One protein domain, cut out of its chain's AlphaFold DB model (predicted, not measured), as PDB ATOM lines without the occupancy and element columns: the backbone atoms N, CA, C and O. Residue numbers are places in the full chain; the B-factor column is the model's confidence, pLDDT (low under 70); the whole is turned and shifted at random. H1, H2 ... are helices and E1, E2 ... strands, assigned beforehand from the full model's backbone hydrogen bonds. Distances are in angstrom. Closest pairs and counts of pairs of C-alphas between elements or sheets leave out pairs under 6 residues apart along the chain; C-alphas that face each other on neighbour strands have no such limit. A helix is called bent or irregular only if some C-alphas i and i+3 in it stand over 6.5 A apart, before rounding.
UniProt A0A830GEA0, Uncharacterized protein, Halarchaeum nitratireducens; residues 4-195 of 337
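Overview. This is residues 4 to 195 of the 337 residues of an uncharacterized protein of Halarchaeum nitratireducens (UniProt A0A830GEA0). Two strongly twisted sheets are partly face to face in a loose-planed sandwich: E8, E4, E3, E1 and E9 form one, E2, E7, E5 and E6 the other. H6 crosses the face of the first sheet turned away from the second; H1 covers one face of the second sheet, H3 and H4 the other, and the stretch of residues 123 to 139, without a named element, lies far out. The printed part has 192 residues, with the order E1 H1 E2 H2 H3 E3 E4 E5 E6 H4 E7 E8 H5 E9 H6; the first sheet, in the order E8 E4 E3 E1 E9, is mixed, and the second, E2 E7 E5 E6, is antiparallel. The class is mixed, helices and strands, with under half of the residues in named elements. The whole is compact and rounded, with a radius of gyration of the C-alphas of 16.1 A and spans of 48 by 34 by 29 A.

Arrangement. In the larger sheet E3, residues 72 to 77, is parallel to E1, residues 8 to 13, with N 75 and O 10 3.0 A apart. E4, residues 88 to 94, forms a hairpin with E3, with N 74 and O 92 2.8 A apart. The edge strands are antiparallel to their neighbours: E8, residues 158 to 161, to E4, with N 91 and O 158 2.7 A apart, and E9, residues 178 to 180, to E1, with N 11 and O 179 2.8 A apart. H6, residues 182 to 192, is on one face of this sheet, giving two layers, a helix on a sheet; it runs across the strands at 84 degrees to E1 on the local plane, at a height over the sheet of 7.8 A. Its closest C-alphas to E1 are those of Glu 185 and Thr 9, 5.6 A. H5, residues 166 to 170, only grazes the sheet with residues 168 to 169. The second sheet, 26 pairs of C-alphas within 10 A of the first, makes a sandwich, two sheets face to face, their best planes 38 degrees apart. E7, residues 140 to 147, bends by 57 degrees at residue 144; it is antiparallel to E2, residues 31 to 34, with N 34 and O 144 2.9 A apart, and to E5, residues 101 to 106, with N 103 and O 143 2.9 A apart. E5 and E6, residues 112 to 114, form a hairpin, with N 104 and O 112 2.9 A apart. The sheet has three layers, helices on both faces. H1, residues 20 to 28, is on one face, over E5, and runs only just along the strands, at 28 degrees to E5 on the local plane. On the opposite face H3, residues 54 to 64, is over E7, and H4, residues 117 to 122, is over E5. E6, H4 and E7 make a split strand-helix-strand unit, two strands that run the same way in one sheet with a helix between them along the chain and E5 between them in the sheet, its crossover right-handed. H2, residues 44 to 47, touches H3, the closest C-alphas being those of Glu 44 and Tyr 56, 4.4 A. Every O i to N i+4 pair is within hydrogen-bond range in H1, H3, H4 and H5, and 5 of 7 in H6; H2 is too short for such a pair.

Along the chain. E1 begins at C-alpha 8, (199.937, 207.501, 141.484). From first to last C-alpha E7 measures 20.9 A, E4 19.2 A, E1 16.8 A, E5 16.4 A, E3 15.7 A, H3 15.2 A, H6 14.8 A and H1 12.3 A. H6 is irregular, C-alphas 183 and 186 being 7.7 A apart, and ends at C-alpha 192, (209.167, 213.862, 145.083). E7 ends at C-alpha 147, (213.902, 199.422, 139.024).

Size, cuts and confidence. The two C-alphas farthest apart, those of Glu 132 and His 195, are 49.4 A apart. The printed part has no cut; the link from H4 to E7, 17 residues, is long. The mean pLDDT of the printed part is 90.6, and residues 4 to 5, residue 68 and residues 132 to 137 are under 70.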
ATOM      1  N   GLU A   4     203.137 215.635 137.479       57.38
ATOM      2  CA  GLU A   4     203.303 215.401 138.919       57.38
ATOM      3  C   GLU A   4     201.974 215.314 139.684       57.38
ATOM      4  O   GLU A   4     201.792 214.405 140.494       57.38
ATOM      5  N   GLU A   5     200.998 216.179 139.388       60.72
ATOM      6  CA  GLU A   5     199.662 216.114 140.006       60.72
ATOM      7  C   GLU A   5     198.949 214.794 139.683       60.72
ATOM      8  O   GLU A   5     198.172 214.286 140.495       60.72
ATOM      9  N   SER A   6     199.257 214.202 138.526       70.25
ATOM     10  CA  SER A   6     198.651 212.952 138.084       70.25
ATOM     11  C   SER A   6     199.334 211.697 138.628       70.25
ATOM     12  O   SER A   6     198.750 210.628 138.500       70.25
ATOM     13  N   ALA A   7     200.528 211.777 139.226       82.06
ATOM     14  CA  ALA A   7     201.277 210.584 139.621       82.06
ATOM     15  C   ALA A   7     200.525 209.759 140.681       82.06
ATOM     16  O   ALA A   7     200.014 210.296 141.668       82.06
ATOM     17  N   ARG A   8     200.458 208.441 140.482       91.38
ATOM     18  CA  ARG A   8     199.937 207.501 141.484       91.38
ATOM     19  C   ARG A   8     200.997 207.285 142.558       91.38
ATOM     20  O   ARG A   8     202.191 207.369 142.284       91.38
ATOM     21  N   THR A   9     200.560 206.981 143.775       94.56
ATOM     22  CA  THR A   9     201.465 206.675 144.883       94.56
ATOM     23  C   THR A   9     201.260 205.252 145.371       94.56
ATOM     24  O   THR A   9     200.132 204.786 145.551       94.56
ATOM     25  N   MET A  10     202.362 204.534 145.563       96.44
ATOM     26  CA  MET A  10     202.331 203.159 146.041       96.44
ATOM     27  C   MET A  10     203.373 202.922 147.127       96.44
ATOM     28  O   MET A  10     204.310 203.690 147.348       96.44
ATOM     29  N   PHE A  11     203.175 201.820 147.831       96.94
ATOM     30  CA  PHE A  11     204.029 201.348 148.896       96.94
ATOM     31  C   PHE A  11     204.581 199.975 148.538       96.94
ATOM     32  O   PHE A  11     203.820 199.065 148.193       96.94
ATOM     33  N   ALA A  12     205.896 199.824 148.685       96.62
ATOM     34  CA  ALA A  12     206.595 198.557 148.570       96.62
ATOM     35  C   ALA A  12     207.197 198.174 149.924       96.62
ATOM     36  O   ALA A  12     207.910 198.939 150.569       96.62
ATOM     37  N   ARG A  13     206.927 196.957 150.370       94.69
ATOM     38  CA  ARG A  13     207.446 196.378 151.598       94.69
ATOM     39  C   ARG A  13     208.096 195.053 151.272       94.69
ATOM     40  O   ARG A  13     207.419 194.087 150.938       94.69
ATOM     41  N   HIS A  14     209.390 194.976 151.530       92.19
ATOM     42  CA  HIS A  14     210.176 193.782 151.269       92.19
ATOM     43  C   HIS A  14     209.970 192.762 152.395       92.19
ATOM     44  O   HIS A  14     210.702 192.724 153.384       92.19
ATOM     45  N   LYS A  15     208.899 191.966 152.289       85.62
ATOM     46  CA  LYS A  15     208.673 190.732 153.071       85.62
ATOM     47  C   LYS A  15     209.216 189.513 152.314       85.62
ATOM     48  O   LYS A  15     208.575 188.473 152.267       85.62
ATOM     49  N   LEU A  16     210.360 189.686 151.667       82.31
ATOM     50  CA  LEU A  16     210.909 188.704 150.744       82.31
ATOM     51  C   LEU A  16     211.422 187.464 151.477       82.31
ATOM     52  O   LEU A  16     211.887 187.571 152.619       82.31
ATOM     53  N   GLY A  17     211.385 186.309 150.809       73.56
ATOM     54  CA  GLY A  17     212.257 185.178 151.122       73.56
ATOM     55  C   GLY A  17     213.739 185.573 151.071       73.56
ATOM     56  O   GLY A  17     214.098 186.628 150.546       73.56
ATOM     57  N   GLY A  18     214.582 184.760 151.699       78.50
ATOM     58  CA  GLY A  18     216.034 184.921 151.646       78.50
ATOM     59  C   GLY A  18     216.707 185.679 152.769       78.50
ATOM     60  O   GLY A  18     216.072 186.097 153.750       78.50
ATOM     61  N   ASP A  19     218.026 185.740 152.638       85.50
ATOM     62  CA  ASP A  19     218.921 186.336 153.614       85.50
ATOM     63  C   ASP A  19     218.943 187.871 153.529       85.50
ATOM     64  O   ASP A  19     218.270 188.514 152.718       85.50
ATOM     65  N   GLY A  20     219.684 188.488 154.448       91.12
ATOM     66  CA  GLY A  20     219.832 189.938 154.461       91.12
ATOM     67  C   GLY A  20     220.680 190.475 153.304       91.12
ATOM     68  O   GLY A  20     220.587 191.659 153.013       91.12
ATOM     69  N   GLU A  21     221.518 189.670 152.654       94.00
ATOM     70  CA  GLU A  21     222.420 190.152 151.601       94.00
ATOM     71  C   GLU A  21     221.666 190.424 150.301       94.00
ATOM     72  O   GLU A  21     221.811 191.516 149.749       94.00
ATOM     73  N   GLY A  22     220.755 189.534 149.894       94.06
ATOM     74  CA  GLY A  22     219.897 189.771 148.729       94.06
ATOM     75  C   GLY A  22     219.054 191.047 148.867       94.06
ATOM     76  O   GLY A  22     218.948 191.845 147.938       94.06
ATOM     77  N   ILE A  23     218.513 191.310 150.063       94.62
ATOM     78  CA  ILE A  23     217.723 192.525 150.328       94.62
ATOM     79  C   ILE A  23     218.601 193.789 150.333       94.62
ATOM     80  O   ILE A  23     218.150 194.829 149.849       94.62
ATOM     81  N   ARG A  24     219.842 193.726 150.846       96.31
ATOM     82  CA  ARG A  24     220.798 194.846 150.728       96.31
ATOM     83  C   ARG A  24     221.108 195.134 149.272       96.31
ATOM     84  O   ARG A  24     220.992 196.278 148.855       96.31
ATOM     85  N   TRP A  25     221.394 194.092 148.493       97.12
ATOM     86  CA  TRP A  25     221.669 194.240 147.073       97.12
ATOM     87  C   TRP A  25     220.499 194.908 146.341       97.12
ATOM     88  O   TRP A  25     220.726 195.843 145.577       97.12
ATOM     89  N   LEU A  26     219.252 194.503 146.617       97.12
ATOM     90  CA  LEU A  26     218.066 195.138 146.028       97.12
ATOM     91  C   LEU A  26     218.008 196.635 146.345       97.12
ATOM     92  O   LEU A  26     217.817 197.442 145.439       97.12
ATOM     93  N   LYS A  27     218.216 197.015 147.610       96.81
ATOM     94  CA  LYS A  27     218.233 198.423 148.023       96.81
ATOM     95  C   LYS A  27     219.354 199.199 147.326       96.81
ATOM     96  O   LYS A  27     219.087 200.252 146.758       96.81
ATOM     97  N   ASP A  28     220.577 198.679 147.363       96.69
ATOM     98  CA  ASP A  28     221.777 199.358 146.856       96.69
ATOM     99  C   ASP A  28     221.770 199.491 145.325       96.69
ATOM    100  O   ASP A  28     222.383 200.402 144.775       96.69
ATOM    101  N   ASN A  29     221.028 198.618 144.636       97.56
ATOM    102  CA  ASN A  29     220.817 198.667 143.190       97.56
ATOM    103  C   ASN A  29     219.462 199.282 142.804       97.56
ATOM    104  O   ASN A  29     219.049 199.173 141.652       97.56
ATOM    105  N   ASN A  30     218.780 199.952 143.741       97.50
ATOM    106  CA  ASN A  30     217.524 200.665 143.513       97.50
ATOM    107  C   ASN A  30     216.406 199.787 142.926       97.50
ATOM    108  O   ASN A  30     215.712 200.199 142.007       97.50
ATOM    109  N   TYR A  31     216.188 198.587 143.455       97.81
ATOM    110  CA  TYR A  31     215.087 197.711 143.053       97.81
ATOM    111  C   TYR A  31     214.056 197.564 144.159       97.81
ATOM    112  O   TYR A  31     214.393 197.178 145.276       97.81
ATOM    113  N   ILE A  32     212.778 197.739 143.814       96.81
ATOM    114  CA  ILE A  32     211.711 197.125 144.605       96.81
ATOM    115  C   ILE A  32     211.423 195.731 144.084       96.81
ATOM    116  O   ILE A  32     211.479 195.495 142.880       96.81
ATOM    117  N   ALA A  33     211.058 194.818 144.975       96.25
ATOM    118  CA  ALA A  33     210.753 193.455 144.587       96.25
ATOM    119  C   ALA A  33     209.633 192.822 145.412       96.25
ATOM    120  O   ALA A  33     209.365 193.208 146.554       96.25
ATOM    121  N   ILE A  34     209.018 191.797 144.823       94.12
ATOM    122  CA  ILE A  34     208.134 190.836 145.487       94.12
ATOM    123  C   ILE A  34     208.651 189.408 145.252       94.12
ATOM    124  O   ILE A  34     209.269 189.116 144.226       94.12
ATOM    125  N   ASN A  35     208.389 188.516 146.205       91.31
ATOM    126  CA  ASN A  35     208.660 187.079 146.125       91.31
ATOM    127  C   ASN A  35     207.489 186.355 146.793       91.31
ATOM    128  O   ASN A  35     207.116 186.688 147.917       91.31
ATOM    129  N   TRP A  36     206.884 185.451 146.030       87.81
ATOM    130  CA  TRP A  36     205.751 184.617 146.431       87.81
ATOM    131  C   TRP A  36     206.141 183.160 146.237       87.81
ATOM    132  O   TRP A  36     206.165 182.425 147.208       87.81
ATOM    133  N   ASP A  37     206.580 182.833 145.022       87.50
ATOM    134  CA  ASP A  37     207.295 181.600 144.701       87.50
ATOM    135  C   ASP A  37     208.637 181.912 144.030       87.50
ATOM    136  O   ASP A  37     208.811 183.000 143.450       87.50
ATOM    137  N   ASP A  38     209.527 180.919 144.028       90.06
ATOM    138  CA  ASP A  38     210.804 180.915 143.311       90.06
ATOM    139  C   ASP A  38     210.590 180.535 141.837       90.06
ATOM    140  O   ASP A  38     211.112 179.557 141.310       90.06
ATOM    141  N   SER A  39     209.762 181.354 141.185       92.81
ATOM    142  CA  SER A  39     209.366 181.261 139.780       92.81
ATOM    143  C   SER A  39     209.648 182.581 139.050       92.81
ATOM    144  O   SER A  39     209.383 183.655 139.612       92.81
ATOM    145  N   PRO A  40     210.124 182.557 137.788       95.69
ATOM    146  CA  PRO A  40     210.282 183.748 136.964       95.69
ATOM    147  C   PRO A  40     208.943 184.265 136.423       95.69
ATOM    148  O   PRO A  40     208.941 185.290 135.745       95.69
ATOM    149  N   SER A  41     207.817 183.576 136.674       95.50
ATOM    150  CA  SER A  41     206.523 183.961 136.110       95.50
ATOM    151  C   SER A  41     206.119 185.370 136.532       95.50
ATOM    152  O   SER A  41     206.078 185.707 137.721       95.50
ATOM    153  N   THR A  42     205.776 186.182 135.540       94.50
ATOM    154  CA  THR A  42     205.152 187.497 135.714       94.50
ATOM    155  C   THR A  42     203.644 187.449 135.478       94.50
ATOM    156  O   THR A  42     202.985 188.484 135.513       94.50
ATOM    157  N   ASP A  43     203.074 186.267 135.244       94.19
ATOM    158  CA  ASP A  43     201.633 186.071 135.134       94.19
ATOM    159  C   ASP A  43     201.012 185.943 136.530       94.19
ATOM    160  O   ASP A  43     201.386 185.077 137.319       94.19
ATOM    161  N   GLU A  44     200.056 186.812 136.860       93.50
ATOM    162  CA  GLU A  44     199.360 186.752 138.141       93.50
ATOM    163  C   GLU A  44     198.600 185.434 138.348       93.50
ATOM    164  O   GLU A  44     198.468 185.000 139.492       93.50
ATOM    165  N   THR A  45     198.147 184.784 137.269       92.88
ATOM    166  CA  THR A  45     197.401 183.517 137.327       92.88
ATOM    167  C   THR A  45     198.269 182.342 137.760       92.88
ATOM    168  O   THR A  45     197.745 181.370 138.291       92.88
ATOM    169  N   THR A  46     199.596 182.451 137.635       91.81
ATOM    170  CA  THR A  46     200.537 181.469 138.188       91.81
ATOM    171  C   THR A  46     200.498 181.430 139.718       91.81
ATOM    172  O   THR A  46     200.770 180.395 140.309       91.81
ATOM    173  N   TYR A  47     200.124 182.535 140.369       89.06
ATOM    174  CA  TYR A  47     200.119 182.663 141.831       89.06
ATOM    175  C   TYR A  47     198.723 182.496 142.432       89.06
ATOM    176  O   TYR A  47     198.459 182.953 143.550       89.06
ATOM    177  N   GLY A  48     197.800 181.909 141.678       86.12
ATOM    178  CA  GLY A  48     196.441 181.624 142.102       86.12
ATOM    179  C   GLY A  48     195.390 182.084 141.098       86.12
ATOM    180  O   GLY A  48     195.484 183.134 140.466       86.12
ATOM    181  N   ASP A  49     194.342 181.279 141.016       79.50
ATOM    182  CA  ASP A  49     193.320 181.366 139.977       79.50
ATOM    183  C   ASP A  49     192.117 182.198 140.440       79.50
ATOM    184  O   ASP A  49     191.314 182.686 139.639       79.50
ATOM    185  N   ASP A  50     191.970 182.351 141.759       77.19
ATOM    186  CA  ASP A  50     190.997 183.253 142.334       77.19
ATOM    187  C   ASP A  50     191.634 184.634 142.506       77.19
ATOM    188  O   ASP A  50     192.732 184.803 143.032       77.19
ATOM    189  N   GLY A  51     190.937 185.685 142.076       80.69
ATOM    190  CA  GLY A  51     191.407 187.060 142.260       80.69
ATOM    191  C   GLY A  51     191.497 187.488 143.734       80.69
ATOM    192  O   GLY A  51     191.496 188.684 144.011       80.69
ATOM    193  N   ARG A  52     191.493 186.561 144.697       84.00
ATOM    194  CA  ARG A  52     191.615 186.806 146.136       84.00
ATOM    195  C   ARG A  52     192.983 186.384 146.666       84.00
ATOM    196  O   ARG A  52     193.372 186.889 147.722       84.00
ATOM    197  N   SER A  53     193.709 185.528 145.945       88.44
ATOM    198  CA  SER A  53     195.097 185.190 146.234       88.44
ATOM    199  C   SER A  53     195.945 186.465 146.377       88.44
ATOM    200  O   SER A  53     195.817 187.437 145.624       88.44
ATOM    201  N   ARG A  54     196.813 186.489 147.398       85.44
ATOM    202  CA  ARG A  54     197.701 187.637 147.628       85.44
ATOM    203  C   ARG A  54     198.773 187.741 146.546       85.44
ATOM    204  O   ARG A  54     199.027 188.858 146.102       85.44
ATOM    205  N   GLY A  55     199.335 186.610 146.115       88.94
ATOM    206  CA  GLY A  55     200.319 186.557 145.035       88.94
ATOM    207  C   GLY A  55     199.756 187.106 143.731       88.94
ATOM    208  O   GLY A  55     200.328 188.038 143.166       88.94
ATOM    209  N   TYR A  56     198.556 186.653 143.353       92.25
ATOM    210  CA  TYR A  56     197.811 187.172 142.206       92.25
ATOM    211  C   TYR A  56     197.669 188.698 142.286       92.25
ATOM    212  O   TYR A  56     198.024 189.431 141.366       92.25
ATOM    213  N   GLN A  57     197.176 189.208 143.418       91.75
ATOM    214  CA  GLN A  57     196.907 190.636 143.585       91.75
ATOM    215  C   GLN A  57     198.175 191.496 143.533       91.75
ATOM    216  O   GLN A  57     198.140 192.599 142.993       91.75
ATOM    217  N   GLU A  58     199.287 191.034 144.102       91.69
ATOM    218  CA  GLU A  58     200.535 191.801 144.123       91.69
ATOM    219  C   GLU A  58     201.259 191.780 142.775       91.69
ATOM    220  O   GLU A  58     201.677 192.844 142.317       91.69
ATOM    221  N   VAL A  59     201.318 190.628 142.094       93.12
ATOM    222  CA  VAL A  59     201.878 190.526 140.734       93.12
ATOM    223  C   VAL A  59     201.046 191.345 139.752       93.12
ATOM    224  O   VAL A  59     201.593 192.149 138.997       93.12
ATOM    225  N   ARG A  60     199.713 191.255 139.830       93.62
ATOM    226  CA  ARG A  60     198.817 192.085 139.018       93.62
ATOM    227  C   ARG A  60     199.041 193.576 139.262       93.62
ATOM    228  O   ARG A  60     199.108 194.348 138.312       93.62
ATOM    229  N   ARG A  61     199.176 194.007 140.523       93.12
ATOM    230  CA  ARG A  61     199.485 195.414 140.832       93.12
ATOM    231  C   ARG A  61     200.826 195.839 140.250       93.12
ATOM    232  O   ARG A  61     200.885 196.928 139.698       93.12
ATOM    233  N   MET A  62     201.857 195.000 140.357       92.56
ATOM    234  CA  MET A  62     203.185 195.270 139.802       92.56
ATOM    235  C   MET A  62     203.140 195.445 138.281       92.56
ATOM    236  O   MET A  62     203.733 196.383 137.764       92.56
ATOM    237  N   ARG A  63     202.374 194.615 137.568       92.12
ATOM    238  CA  ARG A  63     202.155 194.775 136.123       92.12
ATOM    239  C   ARG A  63     201.412 196.059 135.785       92.12
ATOM    240  O   ARG A  63     201.845 196.797 134.908       92.12
ATOM    241  N   ASN A  64     200.331 196.338 136.511       91.00
ATOM    242  CA  ASN A  64     199.479 197.497 136.257       91.00
ATOM    243  C   ASN A  64     200.202 198.837 136.460       91.00
ATOM    244  O   ASN A  64     199.711 199.840 135.964       91.00
ATOM    245  N   VAL A  65     201.345 198.871 137.160       89.19
ATOM    246  CA  VAL A  65     202.201 200.072 137.240       89.19
ATOM    247  C   VAL A  65     202.559 200.591 135.844       89.19
ATOM    248  O   VAL A  65     202.662 201.799 135.650       89.19
ATOM    249  N   ARG A  66     202.704 199.692 134.864       80.75
ATOM    250  CA  ARG A  66     203.120 200.026 133.498       80.75
ATOM    251  C   ARG A  66     202.026 200.674 132.657       80.75
ATOM    252  O   ARG A  66     202.289 201.548 131.840       80.75
ATOM    253  N   ASP A  67     200.779 200.273 132.878       73.06
ATOM    254  CA  ASP A  67     199.659 200.619 131.996       73.06
ATOM    255  C   ASP A  67     199.121 202.050 132.208       73.06
ATOM    256  O   ASP A  67     198.126 202.446 131.600       73.06
ATOM    257  N   GLU A  68     199.746 202.850 133.078       69.69
ATOM    258  CA  GLU A  68     199.192 204.142 133.500       69.69
ATOM    259  C   GLU A  68     199.667 205.358 132.689       69.69
ATOM    260  O   GLU A  68     199.169 206.460 132.924       69.69
ATOM    261  N   ASN A  69     200.590 205.200 131.730       83.19
ATOM    262  CA  ASN A  69     201.192 206.305 130.951       83.19
ATOM    263  C   ASN A  69     201.769 207.456 131.809       83.19
ATOM    264  O   ASN A  69     201.985 208.565 131.315       83.19
ATOM    265  N   ARG A  70     201.993 207.227 133.105       87.69
ATOM    266  CA  ARG A  70     202.472 208.218 134.074       87.69
ATOM    267  C   ARG A  70     203.383 207.535 135.091       87.69
ATOM    268  O   ARG A  70     203.171 206.356 135.376       87.69
ATOM    269  N   PRO A  71     204.377 208.248 135.643       91.81
ATOM    270  CA  PRO A  71     205.238 207.679 136.666       91.81
ATOM    271  C   PRO A  71     204.447 207.377 137.942       91.81
ATOM    272  O   PRO A  71     203.477 208.066 138.281       91.81
ATOM    273  N   VAL A  72     204.903 206.366 138.675       95.38
ATOM    274  CA  VAL A  72     204.382 206.019 140.000       95.38
ATOM    275  C   VAL A  72     205.430 206.361 141.049       95.38
ATOM    276  O   VAL A  72     206.562 205.900 140.951       95.38
ATOM    277  N   ILE A  73     205.061 207.146 142.061       96.62
ATOM    278  CA  ILE A  73     205.943 207.464 143.190       96.62
ATOM    279  C   ILE A  73     205.824 206.344 144.224       96.62
ATOM    280  O   ILE A  73     204.723 205.993 144.658       96.62
ATOM    281  N   ILE A  74     206.957 205.782 144.630       97.25
ATOM    282  CA  ILE A  74     207.029 204.631 145.525       97.25
ATOM    283  C   ILE A  74     207.709 205.017 146.827       97.25
ATOM    284  O   ILE A  74     208.822 205.529 146.804       97.25
ATOM    285  N   GLY A  75     207.089 204.673 147.956       97.62
ATOM    286  CA  GLY A  75     207.793 204.514 149.229       97.62
ATOM    287  C   GLY A  75     208.154 203.046 149.465       97.62
ATOM    288  O   GLY A  75     207.268 202.203 149.624       97.62
ATOM    289  N   ALA A  76     209.444 202.727 149.487       97.50
ATOM    290  CA  ALA A  76     209.995 201.383 149.605       97.50
ATOM    291  C   ALA A  76     210.649 201.147 150.977       97.50
ATOM    292  O   ALA A  76     211.592 201.828 151.375       97.50
ATOM    293  N   TYR A  77     210.160 200.146 151.707       97.00
ATOM    294  CA  TYR A  77     210.632 199.780 153.041       97.00
ATOM    295  C   TYR A  77     211.345 198.422 153.036       97.00
ATOM    296  O   TYR A  77     210.735 197.393 152.723       97.00
ATOM    297  N   TYR A  78     212.619 198.413 153.439       95.81
ATOM    298  CA  TYR A  78     213.491 197.224 153.463       95.81
ATOM    299  C   TYR A  78     213.721 196.662 154.880       95.81
ATOM    300  O   TYR A  78     214.212 195.549 155.050       95.81
ATOM    301  N   GLY A  79     213.304 197.384 155.922       93.56
ATOM    302  CA  GLY A  79     213.610 197.065 157.320       93.56
ATOM    303  C   GLY A  79     212.790 195.954 157.983       93.56
ATOM    304  O   GLY A  79     212.580 196.007 159.192       93.56
ATOM    305  N   ASN A  80     212.230 194.991 157.241       88.56
ATOM    306  CA  ASN A  80     211.550 193.847 157.878       88.56
ATOM    307  C   ASN A  80     212.539 192.799 158.398       88.56
ATOM    308  O   ASN A  80     212.285 192.203 159.440       88.56
ATOM    309  N   LYS A  81     213.618 192.553 157.646       86.81
ATOM    310  CA  LYS A  81     214.629 191.523 157.942       86.81
ATOM    311  C   LYS A  81     216.005 192.095 158.281       86.81
ATOM    312  O   LYS A  81     216.850 191.368 158.785       86.81
ATOM    313  N   ILE A  82     216.226 193.377 158.003       93.00
ATOM    314  CA  ILE A  82     217.507 194.047 158.214       93.00
ATOM    315  C   ILE A  82     217.284 195.194 159.192       93.00
ATOM    316  O   ILE A  82     216.625 196.178 158.854       93.00
ATOM    317  N   ASP A  83     217.838 195.064 160.397       93.31
ATOM    318  CA  ASP A  83     217.694 196.072 161.454       93.31
ATOM    319  C   ASP A  83     218.264 197.436 161.044       93.31
ATOM    320  O   ASP A  83     217.691 198.463 161.398       93.31
ATOM    321  N   GLU A  84     219.322 197.445 160.232       94.75
ATOM    322  CA  GLU A  84     219.929 198.654 159.654       94.75
ATOM    323  C   GLU A  84     218.928 199.520 158.874       94.75
ATOM    324  O   GLU A  84     219.082 200.735 158.824       94.75
ATOM    325  N   PHE A  85     217.889 198.917 158.285       95.06
ATOM    326  CA  PHE A  85     216.891 199.617 157.467       95.06
ATOM    327  C   PHE A  85     215.556 199.822 158.192       95.06
ATOM    328  O   PHE A  85     214.565 200.217 157.574       95.06
ATOM    329  N   ARG A  86     215.480 199.500 159.490       94.31
ATOM    330  CA  ARG A  86     214.221 199.479 160.255       94.31
ATOM    331  C   ARG A  86     213.560 200.850 160.369       94.31
ATOM    332  O   ARG A  86     212.334 200.943 160.440       94.31
ATOM    333  N   ASP A  87     214.365 201.893 160.387       94.94
ATOM    334  CA  ASP A  87     213.965 203.286 160.511       94.94
ATOM    335  C   ASP A  87     214.136 204.060 159.202       94.94
ATOM    336  O   ASP A  87     214.099 205.282 159.220       94.94
ATOM    337  N   ARG A  88     214.287 203.376 158.062       96.31
ATOM    338  CA  ARG A  88     214.552 204.013 156.766       96.31
ATOM    339  C   ARG A  88     213.519 203.625 155.721       96.31
ATOM    340  O   ARG A  88     213.003 202.504 155.699       96.31
ATOM    341  N   MET A  89     213.230 204.559 154.826       97.25
ATOM    342  CA  MET A  89     212.413 204.335 153.639       97.25
ATOM    343  C   MET A  89     213.093 204.971 152.434       97.25
ATOM    344  O   MET A  89     213.535 206.108 152.513       97.25
ATOM    345  N   VAL A  90     213.154 204.247 151.320       97.62
ATOM    346  CA  VAL A  90     213.610 204.797 150.039       97.62
ATOM    347  C   VAL A  90     212.394 205.317 149.290       97.62
ATOM    348  O   VAL A  90     211.394 204.614 149.186       97.62
ATOM    349  N   ILE A  91     212.467 206.532 148.769       97.56
ATOM    350  CA  ILE A  91     211.452 207.130 147.914       97.56
ATOM    351  C   ILE A  91     212.047 207.300 146.518       97.56
ATOM    352  O   ILE A  91     213.161 207.797 146.363       97.56
ATOM    353  N   GLY A  92     211.313 206.860 145.505       97.12
ATOM    354  CA  GLY A  92     211.713 206.947 144.102       97.12
ATOM    355  C   GLY A  92     210.504 206.894 143.180       97.12
ATOM    356  O   GLY A  92     209.359 206.904 143.641       97.12
ATOM    357  N   ARG A  93     210.750 206.819 141.875       96.50
ATOM    358  CA  ARG A  93     209.709 206.664 140.855       96.50
ATOM    359  C   ARG A  93     209.872 205.343 140.109       96.50
ATOM    360  O   ARG A  93     210.956 204.776 140.068       96.50
ATOM    361  N   ILE A  94     208.793 204.873 139.498       96.00
ATOM    362  CA  ILE A  94     208.824 203.838 138.463       96.00
ATOM    363  C   ILE A  94     208.293 204.466 137.186       96.00
ATOM    364  O   ILE A  94     207.189 205.021 137.189       96.00
ATOM    365  N   ASP A  95     209.069 204.375 136.109       92.81
ATOM    366  CA  ASP A  95     208.637 204.863 134.805       92.81
ATOM    367  C   ASP A  95     207.589 203.918 134.200       92.81
ATOM    368  O   ASP A  95     207.733 202.699 134.325       92.81
ATOM    369  N   PRO A  96     206.566 204.441 133.502       89.06
ATOM    370  CA  PRO A  96     205.479 203.626 132.950       89.06
ATOM    371  C   PRO A  96     205.973 202.565 131.952       89.06
ATOM    372  O   PRO A  96     205.425 201.470 131.870       89.06
ATOM    373  N   GLU A  97     207.070 202.831 131.246       89.88
ATOM    374  CA  GLU A  97     207.639 201.895 130.266       89.88
ATOM    375  C   GLU A  97     208.520 200.800 130.894       89.88
ATOM    376  O   GLU A  97     209.011 199.911 130.195       89.88
ATOM    377  N   THR A  98     208.734 200.843 132.211       91.69
ATOM    378  CA  THR A  98     209.638 199.934 132.920       91.69
ATOM    379  C   THR A  98     209.148 198.489 132.852       91.69
ATOM    380  O   THR A  98     208.021 198.179 133.234       91.69
ATOM    381  N   ASN A  99     210.008 197.571 132.409       93.81
ATOM    382  CA  ASN A  99     209.712 196.141 132.451       93.81
ATOM    383  C   ASN A  99     209.940 195.564 133.855       93.81
ATOM    384  O   ASN A  99     210.801 196.025 134.601       93.81
ATOM    385  N   ILE A 100     209.195 194.506 134.188       96.00
ATOM    386  CA  ILE A 100     209.496 193.689 135.368       96.00
ATOM    387  C   ILE A 100     210.760 192.888 135.067       96.00
ATOM    388  O   ILE A 100     210.792 192.108 134.114       96.00
ATOM    389  N   HIS A 101     211.783 193.079 135.891       97.75
ATOM    390  CA  HIS A 101     213.000 192.288 135.865       97.75
ATOM    391  C   HIS A 101     212.819 191.044 136.732       97.75
ATOM    392  O   HIS A 101     212.139 191.078 137.761       97.75
ATOM    393  N   ILE A 102     213.468 189.956 136.336       98.19
ATOM    394  CA  ILE A 102     213.630 188.776 137.176       98.19
ATOM    395  C   ILE A 102     215.018 188.840 137.788       98.19
ATOM    396  O   ILE A 102     216.007 188.950 137.064       98.19
ATOM    397  N   ILE A 103     215.087 188.789 139.112       98.00
ATOM    398  CA  ILE A 103     216.356 188.743 139.834       98.00
ATOM    399  C   ILE A 103     216.483 187.364 140.450       98.00
ATOM    400  O   ILE A 103     215.619 186.934 141.210       98.00
ATOM    401  N   HIS A 104     217.569 186.689 140.116       97.44
ATOM    402  CA  HIS A 104     217.894 185.363 140.605       97.44
ATOM    403  C   HIS A 104     219.098 185.465 141.530       97.44
ATOM    404  O   HIS A 104     220.134 186.013 141.149       97.44
ATOM    405  N   TYR A 105     218.936 185.005 142.764       96.06
ATOM    406  CA  TYR A 105     219.926 185.175 143.816       96.06
ATOM    407  C   TYR A 105     220.204 183.843 144.504       96.06
ATOM    408  O   TYR A 105     219.284 183.222 145.028       96.06
ATOM    409  N   HIS A 106     221.478 183.458 144.537       95.19
ATOM    410  CA  HIS A 106     221.995 182.388 145.379       95.19
ATOM    411  C   HIS A 106     222.745 182.989 146.566       95.19
ATOM    412  O   HIS A 106     223.494 183.955 146.398       95.19
ATOM    413  N   GLN A 107     222.570 182.418 147.756       94.06
ATOM    414  CA  GLN A 107     223.223 182.897 148.970       94.06
ATOM    415  C   GLN A 107     224.745 183.009 148.795       94.06
ATOM    416  O   GLN A 107     225.424 182.048 148.434       94.06
ATOM    417  N   GLY A 108     225.287 184.192 149.102       93.06
ATOM    418  CA  GLY A 108     226.719 184.480 149.007       93.06
ATOM    419  C   GLY A 108     227.223 184.783 147.589       93.06
ATOM    420  O   GLY A 108     228.421 185.013 147.412       93.06
ATOM    421  N   GLU A 109     226.341 184.817 146.588       95.81
ATOM    422  CA  GLU A 109     226.671 185.193 145.213       95.81
ATOM    423  C   GLU A 109     226.123 186.580 144.844       95.81
ATOM    424  O   GLU A 109     225.288 187.164 145.527       95.81
ATOM    425  N   THR A 110     226.604 187.152 143.738       96.12
ATOM    426  CA  THR A 110     226.005 188.386 143.207       96.12
ATOM    427  C   THR A 110     224.719 188.041 142.450       96.12
ATOM    428  O   THR A 110     224.783 187.200 141.551       96.12
ATOM    429  N   PRO A 111     223.575 188.688 142.746       97.69
ATOM    430  CA  PRO A 111     222.338 188.460 142.009       97.69
ATOM    431  C   PRO A 111     222.485 188.661 140.498       97.69
ATOM    432  O   PRO A 111     223.075 189.640 140.034       97.69
ATOM    433  N   SER A 112     221.891 187.749 139.732       98.19
ATOM    434  CA  SER A 112     221.750 187.856 138.280       98.19
ATOM    435  C   SER A 112     220.439 188.556 137.930       98.19
ATOM    436  O   SER A 112     219.402 188.264 138.524       98.19
ATOM    437  N   VAL A 113     220.470 189.471 136.957       98.38
ATOM    438  CA  VAL A 113     219.307 190.274 136.544       98.38
ATOM    439  C   VAL A 113     218.930 189.948 135.106       98.38
ATOM    440  O   VAL A 113     219.762 190.036 134.204       98.38
ATOM    441  N   TYR A 114     217.657 189.639 134.885       98.31
ATOM    442  CA  TYR A 114     217.089 189.358 133.573       98.31
ATOM    443  C   TYR A 114     215.976 190.360 133.264       98.31
ATOM    444  O   TYR A 114     215.056 190.541 134.057       98.31
ATOM    445  N   GLU A 115     216.018 190.987 132.089       96.31
ATOM    446  CA  GLU A 115     215.059 192.037 131.689       96.31
ATOM    447  C   GLU A 115     213.641 191.510 131.400       96.31
ATOM    448  O   GLU A 115     212.712 192.286 131.177       96.31
ATOM    449  N   SER A 116     213.466 190.186 131.346       95.81
ATOM    450  CA  SER A 116     212.171 189.551 131.114       95.81
ATOM    451  C   SER A 116     212.122 188.126 131.658       95.81
ATOM    452  O   SER A 116     213.147 187.451 131.775       95.81
ATOM    453  N   GLU A 117     210.905 187.636 131.884       96.31
ATOM    454  CA  GLU A 117     210.634 186.231 132.205       96.31
ATOM    455  C   GLU A 117     211.237 185.272 131.167       96.31
ATOM    456  O   GLU A 117     211.843 184.264 131.522       96.31
ATOM    457  N   LYS A 118     211.116 185.597 129.875       97.12
ATOM    458  CA  LYS A 118     211.667 184.767 128.798       97.12
ATOM    459  C   LYS A 118     213.186 184.613 128.931       97.12
ATOM    460  O   LYS A 118     213.683 183.496 128.840       97.12
ATOM    461  N   ALA A 119     213.898 185.716 129.167       97.75
ATOM    462  CA  ALA A 119     215.349 185.696 129.337       97.75
ATOM    463  C   ALA A 119     215.765 184.875 130.569       97.75
ATOM    464  O   ALA A 119     216.711 184.096 130.488       97.75
ATOM    465  N   ALA A 120     215.025 184.988 131.677       97.81
ATOM    466  CA  ALA A 120     215.261 184.186 132.877       97.81
ATOM    467  C   ALA A 120     215.077 182.679 132.613       97.81
ATOM    468  O   ALA A 120     215.927 181.870 132.982       97.81
ATOM    469  N   ARG A 121     214.008 182.292 131.906       96.88
ATOM    470  CA  ARG A 121     213.751 180.889 131.536       96.88
ATOM    471  C   ARG A 121     214.830 180.326 130.609       96.88
ATOM    472  O   ARG A 121     215.273 179.200 130.803       96.88
ATOM    473  N   GLU A 122     215.275 181.103 129.622       97.62
ATOM    474  CA  GLU A 122     216.370 180.712 128.720       97.62
ATOM    475  C   GLU A 122     217.708 180.550 129.459       97.62
ATOM    476  O   GLU A 122     218.518 179.706 129.075       97.62
ATOM    477  N   ALA A 123     217.918 181.310 130.538       97.50
ATOM    478  CA  ALA A 123     219.079 181.194 131.417       97.50
ATOM    479  C   ALA A 123     218.982 180.042 132.436       97.50
ATOM    480  O   ALA A 123     219.954 179.771 133.135       97.50
ATOM    481  N   GLY A 124     217.844 179.344 132.503       96.69
ATOM    482  CA  GLY A 124     217.642 178.215 133.410       96.69
ATOM    483  C   GLY A 124     217.299 178.608 134.847       96.69
ATOM    484  O   GLY A 124     217.525 177.802 135.745       96.69
ATOM    485  N   VAL A 125     216.756 179.811 135.071       95.75
ATOM    486  CA  VAL A 125     216.216 180.205 136.383       95.75
ATOM    487  C   VAL A 125     215.119 179.210 136.802       95.75
ATOM    488  O   VAL A 125     214.264 178.895 135.964       95.75
ATOM    489  N   PRO A 126     215.118 178.712 138.056       91.94
ATOM    490  CA  PRO A 126     214.128 177.740 138.515       91.94
ATOM    491  C   PRO A 126     212.696 178.252 138.390       91.94
ATOM    492  O   PRO A 126     212.441 179.436 138.572       91.94
ATOM    493  N   ASP A 127     211.764 177.340 138.117       92.06
ATOM    494  CA  ASP A 127     210.322 177.604 138.086       92.06
ATOM    495  C   ASP A 127     209.637 176.722 139.131       92.06
ATOM    496  O   ASP A 127     209.063 175.684 138.813       92.06
ATOM    497  N   VAL A 128     209.836 177.077 140.402       84.69
ATOM    498  CA  VAL A 128     209.428 176.278 141.562       84.69
ATOM    499  C   VAL A 128     208.282 176.982 142.280       84.69
ATOM    500  O   VAL A 128     208.409 178.152 142.633       84.69
ATOM    501  N   HIS A 129     207.189 176.258 142.530       82.00
ATOM    502  CA  HIS A 129     206.017 176.731 143.277       82.00
ATOM    503  C   HIS A 129     205.966 176.101 144.673       82.00
ATOM    504  O   HIS A 129     206.214 174.898 144.804       82.00
ATOM    505  N   GLU A 130     205.620 176.878 145.711       71.88
ATOM    506  CA  GLU A 130     205.578 176.390 147.106       71.88
ATOM    507  C   GLU A 130     204.691 175.140 147.276       71.88
ATOM    508  O   GLU A 130     205.009 174.255 148.071       71.88
ATOM    509  N   ASP A 131     203.602 175.044 146.507       70.19
ATOM    510  CA  ASP A 131     202.655 173.926 146.573       70.19
ATOM    511  C   ASP A 131     203.217 172.613 145.990       70.19
ATOM    512  O   ASP A 131     202.739 171.526 146.329       70.19
ATOM    513  N   GLU A 132     204.233 172.691 145.125       65.31
ATOM    514  CA  GLU A 132     204.826 171.535 144.442       65.31
ATOM    515  C   GLU A 132     206.099 171.026 145.135       65.31
ATOM    516  O   GLU A 132     206.400 169.829 145.079       65.31
ATOM    517  N   PHE A 133     206.817 171.910 145.836       62.22
ATOM    518  CA  PHE A 133     208.088 171.612 146.497       62.22
ATOM    519  C   PHE A 133     208.090 172.175 147.927       62.22
ATOM    520  O   PHE A 133     208.518 173.308 148.150       62.22
ATOM    521  N   PRO A 134     207.624 171.396 148.923       60.31
ATOM    522  CA  PRO A 134     207.550 171.861 150.309       60.31
ATOM    523  C   PRO A 134     208.933 172.126 150.923       60.31
ATOM    524  O   PRO A 134     209.052 172.925 151.854       60.31
ATOM    525  N   ASP A 135     209.971 171.488 150.379       60.66
ATOM    526  CA  ASP A 135     211.366 171.788 150.675       60.66
ATOM    527  C   ASP A 135     211.799 172.941 149.760       60.66
ATOM    528  O   ASP A 135     212.277 172.726 148.643       60.66
ATOM    529  N   LYS A 136     211.556 174.177 150.211       64.25
ATOM    530  CA  LYS A 136     212.041 175.390 149.537       64.25
ATOM    531  C   LYS A 136     213.528 175.264 149.230       64.25
ATOM    532  O   LYS A 136     214.272 174.674 150.015       64.25
ATOM    533  N   LEU A 137     213.967 175.888 148.141       69.69
ATOM    534  CA  LEU A 137     215.391 176.071 147.897       69.69
ATOM    535  C   LEU A 137     215.966 176.849 149.091       69.69
ATOM    536  O   LEU A 137     215.588 177.995 149.336       69.69
ATOM    537  N   GLU A 138     216.795 176.192 149.905       81.38
ATOM    538  CA  GLU A 138     217.239 176.763 151.185       81.38
ATOM    539  C   GLU A 138     218.096 178.024 150.978       81.38
ATOM    540  O   GLU A 138     218.046 178.938 151.803       81.38
ATOM    541  N   ASP A 139     218.771 178.107 149.824       90.38
ATOM    542  CA  ASP A 139     219.816 179.088 149.521       90.38
ATOM    543  C   ASP A 139     219.607 179.829 148.185       90.38
ATOM    544  O   ASP A 139     220.538 180.451 147.670       90.38
ATOM    545  N   GLU A 140     218.421 179.750 147.576       92.69
ATOM    546  CA  GLU A 140     218.153 180.318 146.248       92.69
ATOM    547  C   GLU A 140     216.779 180.989 146.194       92.69
ATOM    548  O   GLU A 140     215.798 180.456 146.706       92.69
ATOM    549  N   TRP A 141     216.712 182.170 145.572       93.81
ATOM    550  CA  TRP A 141     215.499 182.981 145.484       93.81
ATOM    551  C   TRP A 141     215.302 183.587 144.103       93.81
ATOM    552  O   TRP A 141     216.250 184.061 143.466       93.81
ATOM    553  N   VAL A 142     214.037 183.653 143.680       95.19
ATOM    554  CA  VAL A 142     213.631 184.356 142.457       95.19
ATOM    555  C   VAL A 142     212.693 185.514 142.801       95.19
ATOM    556  O   VAL A 142     211.588 185.341 143.324       95.19
ATOM    557  N   TYR A 143     213.136 186.729 142.492       96.12
ATOM    558  CA  TYR A 143     212.401 187.964 142.728       96.12
ATOM    559  C   TYR A 143     211.824 188.526 141.430       96.12
ATOM    560  O   TYR A 143     212.472 188.512 140.384       96.12
ATOM    561  N   LYS A 144     210.629 189.109 141.529       96.62
ATOM    562  CA  LYS A 144     210.035 189.954 140.486       96.62
ATOM    563  C   LYS A 144     210.256 191.385 140.922       96.62
ATOM    564  O   LYS A 144     209.803 191.758 142.008       96.62
ATOM    565  N   ALA A 145     210.973 192.155 140.119       97.38
ATOM    566  CA  ALA A 145     211.490 193.440 140.539       97.38
ATOM    567  C   ALA A 145     211.214 194.552 139.533       97.38
ATOM    568  O   ALA A 145     211.192 194.334 138.325       97.38
ATOM    569  N   LEU A 146     211.029 195.763 140.051       97.12
ATOM    570  CA  LEU A 146     210.949 196.986 139.265       97.12
ATOM    571  C   LEU A 146     212.107 197.901 139.677       97.12
ATOM    572  O   LEU A 146     212.274 198.141 140.880       97.12
ATOM    573  N   PRO A 147     212.912 198.402 138.724       97.19
ATOM    574  CA  PRO A 147     213.902 199.422 139.024       97.19
ATOM    575  C   PRO A 147     213.206 200.715 139.459       97.19
ATOM    576  O   PRO A 147     212.231 201.165 138.856       97.19
ATOM    577  N   LEU A 148     213.730 201.304 140.525       96.31
ATOM    578  CA  LEU A 148     213.416 202.642 140.981       96.31
ATOM    579  C   LEU A 148     214.343 203.625 140.278       96.31
ATOM    580  O   LEU A 148     215.567 203.529 140.362       96.31
ATOM    581  N   VAL A 149     213.740 204.615 139.641       95.31
ATOM    582  CA  VAL A 149     214.433 205.796 139.140       95.31
ATOM    583  C   VAL A 149     214.290 206.940 140.137       95.31
ATOM    584  O   VAL A 149     213.551 206.857 141.127       95.31
ATOM    585  N   GLY A 150     215.030 208.018 139.897       92.62
ATOM    586  CA  GLY A 150     215.047 209.147 140.806       92.62
ATOM    587  C   GLY A 150     213.722 209.867 140.979       92.62
ATOM    588  O   GLY A 150     212.844 209.839 140.117       92.62
ATOM    589  N   CYS A 151     213.602 210.546 142.117       91.06
ATOM    590  CA  CYS A 151     212.523 211.500 142.335       91.06
ATOM    591  C   CYS A 151     212.631 212.675 141.358       91.06
ATOM    592  O   CYS A 151     213.726 213.004 140.889       91.06
ATOM    593  N   GLY A 152     211.512 213.364 141.128       89.19
ATOM    594  CA  GLY A 152     211.453 214.544 140.260       89.19
ATOM    595  C   GLY A 152     212.489 215.604 140.614       89.19
ATOM    596  O   GLY A 152     213.168 216.124 139.732       89.19
ATOM    597  N   ALA A 153     212.661 215.863 141.909       91.69
ATOM    598  CA  ALA A 153     213.620 216.837 142.411       91.69
ATOM    599  C   ALA A 153     215.053 216.307 142.582       91.69
ATOM    600  O   ALA A 153     215.971 217.117 142.701       91.69
ATOM    601  N   TYR A 154     215.270 214.984 142.623       87.38
ATOM    602  CA  TYR A 154     216.528 214.423 143.134       87.38
ATOM    603  C   TYR A 154     217.360 213.606 142.143       87.38
ATOM    604  O   TYR A 154     218.496 213.289 142.473       87.38
ATOM    605  N   GLY A 155     216.880 213.290 140.938       91.94
ATOM    606  CA  GLY A 155     217.663 212.578 139.907       91.94
ATOM    607  C   GLY A 155     218.020 211.115 140.234       91.94
ATOM    608  O   GLY A 155     218.199 210.313 139.324       91.94
ATOM    609  N   GLU A 156     218.024 210.746 141.513       95.19
ATOM    610  CA  GLU A 156     218.186 209.402 142.067       95.19
ATOM    611  C   GLU A 156     217.178 209.160 143.210       95.19
ATOM    612  O   GLU A 156     216.601 210.126 143.733       95.19
ATOM    613  N   PRO A 157     216.881 207.893 143.561       97.19
ATOM    614  CA  PRO A 157     216.045 207.584 144.715       97.19
ATOM    615  C   PRO A 157     216.675 208.130 145.997       97.19
ATOM    616  O   PRO A 157     217.891 208.076 146.172       97.19
ATOM    617  N   LYS A 158     215.850 208.645 146.908       96.94
ATOM    618  CA  LYS A 158     216.320 209.242 148.160       96.94
ATOM    619  C   LYS A 158     215.800 208.510 149.373       96.94
ATOM    620  O   LYS A 158     214.663 208.054 149.411       96.94
ATOM    621  N   GLU A 159     216.649 208.412 150.383       96.62
ATOM    622  CA  GLU A 159     216.297 207.790 151.649       96.62
ATOM    623  C   GLU A 159     215.766 208.839 152.630       96.62
ATOM    624  O   GLU A 159     216.248 209.968 152.678       96.62
ATOM    625  N   VAL A 160     214.764 208.461 153.417       95.62
ATOM    626  CA  VAL A 160     214.246 209.248 154.534       95.62
ATOM    627  C   VAL A 160     214.268 208.429 155.813       95.62
ATOM    628  O   VAL A 160     213.934 207.238 155.826       95.62
ATOM    629  N   SER A 161     214.618 209.102 156.903       95.19
ATOM    630  CA  SER A 161     214.491 208.587 158.262       95.19
ATOM    631  C   SER A 161     213.023 208.623 158.685       95.19
ATOM    632  O   SER A 161     212.361 209.653 158.625       95.19
ATOM    633  N   LEU A 162     212.492 207.491 159.136       93.12
ATOM    634  CA  LEU A 162     211.148 207.362 159.705       93.12
ATOM    635  C   LEU A 162     211.059 207.917 161.130       93.12
ATOM    636  O   LEU A 162     209.950 208.098 161.634       93.12
ATOM    637  N   THR A 163     212.201 208.176 161.773       91.38
ATOM    638  CA  THR A 163     212.265 208.942 163.023       91.38
ATOM    639  C   THR A 163     212.023 210.423 162.745       91.38
ATOM    640  O   THR A 163     211.266 211.055 163.479       91.38
ATOM    641  N   ASP A 164     212.584 210.936 161.648       88.88
ATOM    642  CA  ASP A 164     212.412 212.330 161.221       88.88
ATOM    643  C   ASP A 164     211.146 212.518 160.365       88.88
ATOM    644  O   ASP A 164     210.637 213.626 160.235       88.88
ATOM    645  N   TYR A 165     210.582 211.421 159.840       90.31
ATOM    646  CA  TYR A 165     209.303 211.383 159.128       90.31
ATOM    647  C   TYR A 165     208.266 210.444 159.781       90.31
ATOM    648  O   TYR A 165     207.789 209.481 159.157       90.31
ATOM    649  N   PRO A 166     207.847 210.702 161.033       85.56
ATOM    650  CA  PRO A 166     206.972 209.792 161.775       85.56
ATOM    651  C   PRO A 166     205.610 209.563 161.100       85.56
ATOM    652  O   PRO A 166     204.989 208.518 161.304       85.56
ATOM    653  N   LEU A 167     205.156 210.493 160.254       86.19
ATOM    654  CA  LEU A 167     203.893 210.386 159.519       86.19
ATOM    655  C   LEU A 167     203.889 209.210 158.544       86.19
ATOM    656  O   LEU A 167     202.987 208.374 158.618       86.19
ATOM    657  N   LEU A 168     204.930 209.072 157.714       89.81
ATOM    658  CA  LEU A 168     205.062 207.928 156.803       89.81
ATOM    659  C   LEU A 168     205.130 206.602 157.569       89.81
ATOM    660  O   LEU A 168     204.585 205.592 157.121       89.81
ATOM    661  N   SER A 169     205.742 206.602 158.755       89.19
ATOM    662  CA  SER A 169     205.770 205.428 159.633       89.19
ATOM    663  C   SER A 169     204.369 205.054 160.139       89.19
ATOM    664  O   SER A 169     203.984 203.878 160.110       89.19
ATOM    665  N   ALA A 170     203.583 206.050 160.558       86.25
ATOM    666  CA  ALA A 170     202.252 205.868 161.128       86.25
ATOM    667  C   ALA A 170     201.230 205.349 160.103       86.25
ATOM    668  O   ALA A 170     200.448 204.448 160.422       86.25
ATOM    669  N   VAL A 171     201.265 205.867 158.870       87.88
ATOM    670  CA  VAL A 171     200.294 205.525 157.810       87.88
ATOM    671  C   VAL A 171     200.730 204.355 156.924       87.88
ATOM    672  O   VAL A 171     200.073 204.042 155.929       87.88
ATOM    673  N   ARG A 172     201.826 203.674 157.276       92.25
ATOM    674  CA  ARG A 172     202.391 202.563 156.504       92.25
ATOM    675  C   ARG A 172     201.439 201.354 156.418       92.25
ATOM    676  O   ARG A 172     201.098 200.777 157.461       92.25
ATOM    677  N   PRO A 173     201.099 200.858 155.211       91.81
ATOM    678  CA  PRO A 173     200.286 199.656 155.036       91.81
ATOM    679  C   PRO A 173     200.936 198.447 155.713       91.81
ATOM    680  O   PRO A 173     202.131 198.217 155.538       91.81
ATOM    681  N   ARG A 174     200.179 197.663 156.497       87.50
ATOM    682  CA  ARG A 174     200.718 196.549 157.318       87.50
ATOM    683  C   ARG A 174     200.634 195.168 156.665       87.50
ATOM    684  O   ARG A 174     201.463 194.293 156.943       87.50
ATOM    685  N   HIS A 175     199.642 194.963 155.808       85.94
ATOM    686  CA  HIS A 175     199.269 193.626 155.341       85.94
ATOM    687  C   HIS A 175     199.812 193.269 153.956       85.94
ATOM    688  O   HIS A 175     200.004 192.084 153.705       85.94
ATOM    689  N   HIS A 176     200.149 194.257 153.129       85.06
ATOM    690  CA  HIS A 176     200.587 194.058 151.745       85.06
ATOM    691  C   HIS A 176     202.095 194.272 151.583       85.06
ATOM    692  O   HIS A 176     202.690 195.062 152.327       85.06
ATOM    693  N   SER A 177     202.694 193.555 150.633       90.25
ATOM    694  CA  SER A 177     204.062 193.789 150.160       90.25
ATOM    695  C   SER A 177     204.082 194.838 149.053       90.25
ATOM    696  O   SER A 177     205.027 195.607 148.975       90.25
ATOM    697  N   PHE A 178     203.025 194.930 148.240       94.12
ATOM    698  CA  PHE A 178     202.908 195.950 147.198       94.12
ATOM    699  C   PHE A 178     201.455 196.424 147.042       94.12
ATOM    700  O   PHE A 178     200.557 195.624 146.749       94.12
ATOM    701  N   CYS A 179     201.189 197.711 147.291       93.94
ATOM    702  CA  CYS A 179     199.836 198.271 147.230       93.94
ATOM    703  C   CYS A 179     199.806 199.781 146.981       93.94
ATOM    704  O   CYS A 179     200.798 200.474 147.176       93.94
ATOM    705  N   ASP A 180     198.627 200.288 146.626       93.88
ATOM    706  CA  ASP A 180     198.319 201.717 146.674       93.88
ATOM    707  C   ASP A 180     198.584 202.326 148.042       93.88
ATOM    708  O   ASP A 180     198.330 201.693 149.074       93.88
ATOM    709  N   TRP A 181     199.043 203.578 148.044       94.38
ATOM    710  CA  TRP A 181     199.297 204.313 149.274       94.38
ATOM    711  C   TRP A 181     198.669 205.707 149.293       94.38
ATOM    712  O   TRP A 181     199.299 206.682 149.687       94.38
ATOM    713  N   HIS A 182     197.377 205.771 148.961       88.75
ATOM    714  CA  HIS A 182     196.582 207.008 148.925       88.75
ATOM    715  C   HIS A 182     196.726 207.882 150.182       88.75
ATOM    716  O   HIS A 182     196.775 209.101 150.094       88.75
ATOM    717  N   VAL A 183     196.848 207.272 151.368       85.12
ATOM    718  CA  VAL A 183     196.977 208.016 152.637       85.12
ATOM    719  C   VAL A 183     198.296 208.797 152.733       85.12
ATOM    720  O   VAL A 183     198.352 209.809 153.420       85.12
ATOM    721  N   ALA A 184     199.355 208.356 152.050       90.06
ATOM    722  CA  ALA A 184     200.634 209.065 151.988       90.06
ATOM    723  C   ALA A 184     200.802 209.860 150.685       90.06
ATOM    724  O   ALA A 184     201.898 210.338 150.406       90.06
ATOM    725  N   GLU A 185     199.749 210.001 149.874       90.00
ATOM    726  CA  GLU A 185     199.862 210.557 148.528       90.00
ATOM    727  C   GLU A 185     200.433 211.975 148.529       90.00
ATOM    728  O   GLU A 185     201.420 212.241 147.843       90.00
ATOM    729  N   ALA A 186     199.858 212.856 149.351       86.56
ATOM    730  CA  ALA A 186     200.321 214.231 149.491       86.56
ATOM    731  C   ALA A 186     201.787 214.285 149.953       86.56
ATOM    732  O   ALA A 186     202.584 215.033 149.396       86.56
ATOM    733  N   HIS A 187     202.166 213.435 150.911       90.06
ATOM    734  CA  HIS A 187     203.526 213.342 151.448       90.06
ATOM    735  C   HIS A 187     204.552 212.893 150.409       90.06
ATOM    736  O   HIS A 187     205.619 213.495 150.295       90.06
ATOM    737  N   LEU A 188     204.236 211.843 149.650       92.94
ATOM    738  CA  LEU A 188     205.131 211.302 148.633       92.94
ATOM    739  C   LEU A 188     205.277 212.265 147.455       92.94
ATOM    740  O   LEU A 188     206.397 212.489 147.011       92.94
ATOM    741  N   LYS A 189     204.181 212.885 147.001       91.81
ATOM    742  CA  LYS A 189     204.217 213.925 145.958       91.81
ATOM    743  C   LYS A 189     205.025 215.141 146.395       91.81
ATOM    744  O   LYS A 189     205.854 215.629 145.634       91.81
ATOM    745  N   ALA A 190     204.824 215.597 147.630       90.69
ATOM    746  CA  ALA A 190     205.555 216.732 148.170       90.69
ATOM    747  C   ALA A 190     207.066 216.479 148.206       90.69
ATOM    748  O   ALA A 190     207.854 217.310 147.757       90.69
ATOM    749  N   PHE A 191     207.453 215.305 148.710       92.50
ATOM    750  CA  PHE A 191     208.846 214.884 148.766       92.50
ATOM    751  C   PHE A 191     209.453 214.754 147.366       92.50
ATOM    752  O   PHE A 191     210.541 215.262 147.108       92.50
ATOM    753  N   ASP A 192     208.734 214.106 146.454       93.19
ATOM    754  CA  ASP A 192     209.167 213.862 145.083       93.19
ATOM    755  C   ASP A 192     209.402 215.157 144.286       93.19
ATOM    756  O   ASP A 192     210.361 215.240 143.518       93.19
ATOM    757  N   ALA A 193     208.587 216.186 144.530       91.31
ATOM    758  CA  ALA A 193     208.751 217.533 143.981       91.31
ATOM    759  C   ALA A 193     209.777 218.400 144.745       91.31
ATOM    760  O   ALA A 193     210.012 219.553 144.388       91.31
ATOM    761  N   GLY A 194     210.428 217.861 145.782       92.00
ATOM    762  CA  GLY A 194     211.487 218.553 146.523       92.00
ATOM    763  C   GLY A 194     210.982 219.641 147.468       92.00
ATOM    764  O   GLY A 194     211.742 220.533 147.860       92.00
ATOM    765  N   HIS A 195     209.703 219.598 147.843       91.44
ATOM    766  CA  HIS A 195     209.167 220.524 148.828       91.44
ATOM    767  C   HIS A 195     209.713 220.205 150.219       91.44
ATOM    768  O   HIS A 195     209.865 219.053 150.613       91.44
TER     769      HIS A 195